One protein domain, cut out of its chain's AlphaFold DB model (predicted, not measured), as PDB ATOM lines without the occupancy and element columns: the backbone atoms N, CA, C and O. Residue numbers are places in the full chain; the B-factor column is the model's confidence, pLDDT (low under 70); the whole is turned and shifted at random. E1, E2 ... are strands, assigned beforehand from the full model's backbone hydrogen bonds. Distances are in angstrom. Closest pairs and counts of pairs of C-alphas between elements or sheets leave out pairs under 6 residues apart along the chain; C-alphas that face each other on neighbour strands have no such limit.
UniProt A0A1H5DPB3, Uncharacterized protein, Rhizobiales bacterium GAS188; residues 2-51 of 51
ATOM      1  N   ARG A   2      92.993  -4.468  17.185       95.12
ATOM      2  CA  ARG A   2      94.137  -3.668  16.769       95.12
ATOM      3  C   ARG A   2      93.650  -2.462  15.973       95.12
ATOM      4  O   ARG A   2      92.691  -2.579  15.215       95.12
ATOM      5  N   LEU A   3      94.321  -1.331  16.169       96.00
ATOM      6  CA  LEU A   3      94.140  -0.101  15.404       96.00
ATOM      7  C   LEU A   3      95.458   0.226  14.699       96.00
ATOM      8  O   LEU A   3      96.525   0.114  15.304       96.00
ATOM      9  N   SER A   4      95.396   0.605  13.429       96.94
ATOM     10  CA  SER A   4      96.559   1.016  12.638       96.94
ATOM     11  C   SER A   4      96.202   2.122  11.653       96.94
ATOM     12  O   SER A   4      95.030   2.328  11.359       96.94
ATOM     13  N   SER A   5      97.213   2.804  11.118       97.75
ATOM     14  CA  SER A   5      97.072   3.722   9.991       97.75
ATOM     15  C   SER A   5      98.032   3.312   8.882       97.75
ATOM     16  O   SER A   5      99.199   3.029   9.139       97.75
ATOM     17  N   SER A   6      97.567   3.316   7.635       97.62
ATOM     18  CA  SER A   6      98.450   3.169   6.469       97.62
ATOM     19  C   SER A   6      99.331   4.401   6.229       97.62
ATOM     20  O   SER A   6     100.298   4.326   5.474       97.62
ATOM     21  N   ALA A   7      99.020   5.533   6.866       97.88
ATOM     22  CA  ALA A   7      99.749   6.779   6.685       97.88
ATOM     23  C   ALA A   7     101.014   6.888   7.545       97.88
ATOM     24  O   ALA A   7     101.940   7.601   7.160       97.88
ATOM     25  N   PHE A   8     101.051   6.232   8.709       97.12
ATOM     26  CA  PHE A   8     102.179   6.299   9.637       97.12
ATOM     27  C   PHE A   8     102.168   5.132  10.642       97.12
ATOM     28  O   PHE A   8     101.094   4.670  11.036       97.12
ATOM     29  N   PRO A   9     103.346   4.652  11.084       97.12
ATOM     30  CA  PRO A   9     103.456   3.674  12.166       97.12
ATOM     31  C   PRO A   9     103.021   4.213  13.535       97.12
ATOM     32  O   PRO A   9     103.085   5.415  13.798       97.12
ATOM     33  N   ASP A  10     102.676   3.300  14.445       96.25
ATOM     34  CA  ASP A  10     102.458   3.624  15.859       96.25
ATOM     35  C   ASP A  10     103.702   4.273  16.497       96.25
ATOM     36  O   ASP A  10     104.837   3.901  16.188       96.25
ATOM     37  N   GLY A  11     103.481   5.277  17.349       93.75
ATOM     38  CA  GLY A  11     104.540   6.044  18.019       93.75
ATOM     39  C   GLY A  11     105.366   6.975  17.118       93.75
ATOM     40  O   GLY A  11     106.286   7.631  17.605       93.75
ATOM     41  N   SER A  12     105.066   7.051  15.820       95.12
ATOM     42  CA  SER A  12     105.742   7.967  14.896       95.12
ATOM     43  C   SER A  12     105.021   9.313  14.773       95.12
ATOM     44  O   SER A  12     103.869   9.468  15.181       95.12
ATOM     45  N   ALA A  13     105.707  10.308  14.207       93.81
ATOM     46  CA  ALA A  13     105.114  11.614  13.956       93.81
ATOM     47  C   ALA A  13     103.989  11.526  12.909       93.81
ATOM     48  O   ALA A  13     104.149  10.905  11.856       93.81
ATOM     49  N   ILE A  14     102.876  12.211  13.176       95.06
ATOM     50  CA  ILE A  14     101.760  12.317  12.232       95.06
ATOM     51  C   ILE A  14     102.210  13.154  11.018       95.06
ATOM     52  O   ILE A  14     102.709  14.269  11.199       95.06
ATOM     53  N   PRO A  15     102.039  12.665   9.772       97.06
ATOM     54  CA  PRO A  15     102.390  13.420   8.578       97.06
ATOM     55  C   PRO A  15     101.637  14.748   8.507       97.06
ATOM     56  O   PRO A  15     100.426  14.788   8.711       97.06
ATOM     57  N   ARG A  16     102.342  15.818   8.118       97.44
ATOM     58  CA  ARG A  16     101.838  17.205   8.101       97.44
ATOM     59  C   ARG A  16     100.464  17.379   7.446       97.44
ATOM     60  O   ARG A  16      99.677  18.200   7.884       97.44
ATOM     61  N   ARG A  17     100.151  16.615   6.398       97.81
ATOM     62  CA  ARG A  17      98.844  16.706   5.727       97.81
ATOM     63  C   ARG A  17      97.645  16.391   6.636       97.81
ATOM     64  O   ARG A  17      96.548  16.840   6.338       97.81
ATOM     65  N   PHE A  18      97.860  15.640   7.717       96.69
ATOM     66  CA  PHE A  18      96.841  15.285   8.708       96.69
ATOM     67  C   PHE A  18      96.920  16.142   9.982       96.69
ATOM     68  O   PHE A  18      96.390  15.757  11.021       96.69
ATOM     69  N   THR A  19      97.639  17.265   9.936       93.69
ATOM     70  CA  THR A  19      97.719  18.237  11.031       93.69
ATOM     71  C   THR A  19      97.173  19.586  10.570       93.69
ATOM     72  O   THR A  19      97.037  19.835   9.367       93.69
ATOM     73  N   CYS A  20      96.929  20.487  11.523       93.62
ATOM     74  CA  CYS A  20      96.471  21.849  11.242       93.62
ATOM     75  C   CYS A  20      97.492  22.702  10.460       93.62
ATOM     76  O   CYS A  20      97.116  23.703   9.859       93.62
ATOM     77  N   ASP A  21      98.769  22.299  10.421       94.75
ATOM     78  CA  ASP A  21      99.811  22.945   9.604       94.75
ATOM     79  C   ASP A  21      99.770  22.521   8.123       94.75
ATOM     80  O   ASP A  21     100.566  23.007   7.301       94.75
ATOM     81  N   GLY A  22      98.922  21.551   7.779       96.44
ATOM     82  CA  GLY A  22      98.744  21.020   6.433       96.44
ATOM     83  C   GLY A  22      97.300  21.117   5.955       96.44
ATOM     84  O   GLY A  22      96.686  22.175   6.015       96.44
ATOM     85  N   GLU A  23      96.789  20.016   5.406       98.25
ATOM     86  CA  GLU A  23      95.444  19.950   4.821       98.25
ATOM     87  C   GLU A  23      94.352  19.708   5.881       98.25
ATOM     88  O   GLU A  23      93.173  19.722   5.541       98.25
ATOM     89  N   ASP A  24      94.742  19.468   7.141       95.94
ATOM     90  CA  ASP A  24      93.854  19.179   8.274       95.94
ATOM     91  C   ASP A  24      92.870  18.021   8.011       95.94
ATOM     92  O   ASP A  24      91.715  18.006   8.439       95.94
ATOM     93  N   LEU A  25      93.332  17.021   7.254       96.69
ATOM     94  CA  LEU A  25      92.555  15.824   6.956       96.69
ATOM     95  C   LEU A  25      92.662  14.811   8.095       96.69
ATOM     96  O   LEU A  25      93.714  14.637   8.704       96.69
ATOM     97  N   SER A  26      91.594  14.051   8.333       95.81
ATOM     98  CA  SER A  26      91.684  12.897   9.230       95.81
ATOM     99  C   SER A  26      92.573  11.806   8.615       95.81
ATOM    100  O   SER A  26      92.436  11.514   7.420       95.81
ATOM    101  N   PRO A  27      93.474  11.180   9.392       96.62
ATOM    102  CA  PRO A  27      94.283  10.086   8.885       96.62
ATOM    103  C   PRO A  27      93.418   8.855   8.589       96.62
ATOM    104  O   PRO A  27      92.402   8.640   9.257       96.62
ATOM    105  N   PRO A  28      93.812   8.015   7.614       97.38
ATOM    106  CA  PRO A  28      93.169   6.727   7.424       97.38
ATOM    107  C   PRO A  28      93.426   5.874   8.662       97.38
ATOM    108  O   PRO A  28      94.555   5.798   9.145       97.38
ATOM    109  N   LEU A  29      92.388   5.242   9.177       96.88
ATOM    110  CA  LEU A  29      92.485   4.354  10.318       96.88
ATOM    111  C   LEU A  29      91.850   3.012   9.934       96.88
ATOM    112  O   LEU A  29      90.853   2.970   9.214       96.88
ATOM    113  N   ASP A  30      92.432   1.927  10.427       96.56
ATOM    114  CA  ASP A  30      92.043   0.553  10.133       96.56
ATOM    115  C   ASP A  30      91.923  -0.234  11.441       96.56
ATOM    116  O   ASP A  30      92.852  -0.264  12.254       96.56
ATOM    117  N   TRP A  31      90.774  -0.882  11.634       95.06
ATOM    118  CA  TRP A  31      90.446  -1.684  12.808       95.06
ATOM    119  C   TRP A  31      90.434  -3.146  12.401       95.06
ATOM    120  O   TRP A  31      89.825  -3.519  11.399       95.06
ATOM    121  N   SER A  32      91.055  -3.995  13.205       95.19
ATOM    122  CA  SER A  32      91.026  -5.439  13.000       95.19
ATOM    123  C   SER A  32      90.893  -6.188  14.320       95.19
ATOM    124  O   SER A  32      91.054  -5.630  15.412       95.19
ATOM    125  N   GLU A  33      90.555  -7.476  14.220       95.19
ATOM    126  CA  GLU A  33      90.485  -8.393  15.365       95.19
ATOM    127  C   GLU A  33      89.516  -7.922  16.467       95.19
ATOM    128  O   GLU A  33      89.797  -8.056  17.665       95.19
ATOM    129  N   SER A  34      88.396  -7.306  16.086       95.12
ATOM    130  CA  SER A  34      87.344  -6.950  17.036       95.12
ATOM    131  C   SER A  34      86.604  -8.197  17.528       95.12
ATOM    132  O   SER A  34      86.386  -9.118  16.737       95.12
ATOM    133  N   PRO A  35      86.160  -8.236  18.797       95.94
ATOM    134  CA  PRO A  35      85.310  -9.318  19.287       95.94
ATOM    135  C   PRO A  35      84.041  -9.498  18.426       95.94
ATOM    136  O   PRO A  35      83.499  -8.486  17.970       95.94
ATOM    137  N   PRO A  36      83.521 -10.731  18.248       95.62
ATOM    138  CA  PRO A  36      82.345 -10.999  17.407       95.62
ATOM    139  C   PRO A  36      81.091 -10.190  17.776       95.62
ATOM    140  O   PRO A  36      80.330  -9.796  16.903       95.62
ATOM    141  N   GLU A  37      80.910  -9.889  19.063       97.00
ATOM    142  CA  GLU A  37      79.740  -9.168  19.590       97.00
ATOM    143  C   GLU A  37      79.877  -7.632  19.528       97.00
ATOM    144  O   GLU A  37      79.086  -6.900  20.129       97.00
ATOM    145  N   THR A  38      80.899  -7.106  18.841       96.31
ATOM    146  CA  THR A  38      81.126  -5.656  18.753       96.31
ATOM    147  C   THR A  38      80.034  -4.990  17.920       96.31
ATOM    148  O   THR A  38      79.922  -5.230  16.722       96.31
ATOM    149  N   ARG A  39      79.241  -4.111  18.543       96.75
ATOM    150  CA  ARG A  39      78.142  -3.395  17.868       96.75
ATOM    151  C   ARG A  39      78.551  -2.048  17.277       96.75
ATOM    152  O   ARG A  39      77.899  -1.564  16.359       96.75
ATOM    153  N   SER A  40      79.587  -1.423  17.827       96.25
ATOM    154  CA  SER A  40      80.002  -0.069  17.460       96.25
ATOM    155  C   SER A  40      81.417   0.232  17.946       96.25
ATOM    156  O   SER A  40      81.844  -0.307  18.967       96.25
ATOM    157  N   PHE A  41      82.092   1.161  17.270       95.25
ATOM    158  CA  PHE A  41      83.373   1.733  17.692       95.25
ATOM    159  C   PHE A  41      83.247   3.239  17.920       95.25
ATOM    160  O   PHE A  41      82.392   3.897  17.331       95.25
ATOM    161  N   VAL A  42      84.145   3.778  18.743       95.94
ATOM    162  CA  VAL A  42      84.356   5.217  18.926       95.94
ATOM    163  C   VAL A  42      85.853   5.484  18.804       95.94
ATOM    164  O   VAL A  42      86.657   4.727  19.348       95.94
ATOM    165  N   ALA A  43      86.223   6.549  18.094       94.31
ATOM    166  CA  ALA A  43      87.596   7.029  17.995       94.31
ATOM    167  C   ALA A  43      87.724   8.365  18.736       94.31
ATOM    168  O   ALA A  43      86.878   9.243  18.576       94.31
ATOM    169  N   ILE A  44      88.776   8.510  19.543       93.56
ATOM    170  CA  ILE A  44      89.089   9.742  20.276       93.56
ATOM    171  C   ILE A  44      90.522  10.130  19.927       93.56
ATOM    172  O   ILE A  44      91.442   9.344  20.145       93.56
ATOM    173  N   LEU A  45      90.704  11.336  19.388       91.12
ATOM    174  CA  LEU A  45      92.016  11.918  19.130       91.12
ATOM    175  C   LEU A  45      92.301  12.964  20.208       91.12
ATOM    176  O   LEU A  45      91.500  13.875  20.417       91.12
ATOM    177  N   VAL A  46      93.435  12.826  20.895       90.75
ATOM    178  CA  VAL A  46      93.862  13.745  21.957       90.75
ATOM    179  C   VAL A  46      95.252  14.266  21.620       90.75
ATOM    180  O   VAL A  46      96.199  13.490  21.525       90.75
ATOM    181  N   GLY A  47      95.371  15.581  21.441       84.62
ATOM    182  CA  GLY A  47      96.662  16.253  21.334       84.62
ATOM    183  C   GLY A  47      97.276  16.441  22.718       84.62
ATOM    184  O   GLY A  47      96.647  17.033  23.597       84.62
ATOM    185  N   VAL A  48      98.494  15.943  22.915       80.50
ATOM    186  CA  VAL A  48      99.279  16.199  24.126       80.50
ATOM    187  C   VAL A  48     100.283  17.295  23.792       80.50
ATOM    188  O   VAL A  48     101.203  17.076  23.013       80.50
ATOM    189  N   TYR A  49     100.072  18.488  24.342       74.81
ATOM    190  CA  TYR A  49     101.016  19.594  24.214       74.81
ATOM    191  C   TYR A  49     101.986  19.539  25.395       74.81
ATOM    192  O   TYR A  49     101.575  19.721  26.543       74.81
ATOM    193  N   GLU A  50     103.260  19.260  25.124       67.12
ATOM    194  CA  GLU A  50     104.324  19.473  26.106       67.12
ATOM    195  C   GLU A  50     104.523  20.990  26.280       67.12
ATOM    196  O   GLU A  50     104.491  21.736  25.300       67.12
ATOM    197  N   ARG A  51     104.630  21.456  27.532       57.69
ATOM    198  CA  ARG A  51     104.946  22.864  27.826       57.69
ATOM    199  C   ARG A  51     106.405  23.177  27.543       57.69
ATOM    200  O   ARG A  51     107.244  22.310  27.870       57.69
TER     201      ARG A  51
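AT A GLANCE: This is residues 2 to 51 of the 51 residues of an uncharacterized protein of Rhizobiales bacterium GAS188 (UniProt A0A1H5DPB3). The model has little regular structure: a small ladder of two short strands, E1 and E2, joined by a wide loop of residues 5 to 29, with a tail of residues 33 to 51 that turns at one end and folds back along the length. In the tail, residues 35 to 40 and 46 to 51 stick out. The printed part has 50 residues, with no named helix and two antiparallel strands, E1 then E2, holding 6 residues; the class is all strand. It is loose, with a radius of gyration of the C-alphas of 13.3 A, and spans 39 by 24 by 18 A.

HOW THE PARTS SIT: E1, residues 2 to 4, and E2, residues 30 to 32, form an antiparallel hairpin at 160 degrees. C-alphas 3 and 31 face each other at 4.8 A. N 30 and O 4, at 2.8 A, are within hydrogen-bond range.

IN THESE COORDINATES: E1 begins at C-alpha 2 (94.137, -3.668, 16.769). E2 ends at C-alpha 32 (91.026, -5.439, 13.000). Each measures 6.7 A.

THE WHOLE: The C-alphas farthest apart, Pro 36 and Arg 51, are 42.0 A apart. The link from E1 to E2 is long. The printed part has no cut. Residues 50 to 51 have pLDDT under 70.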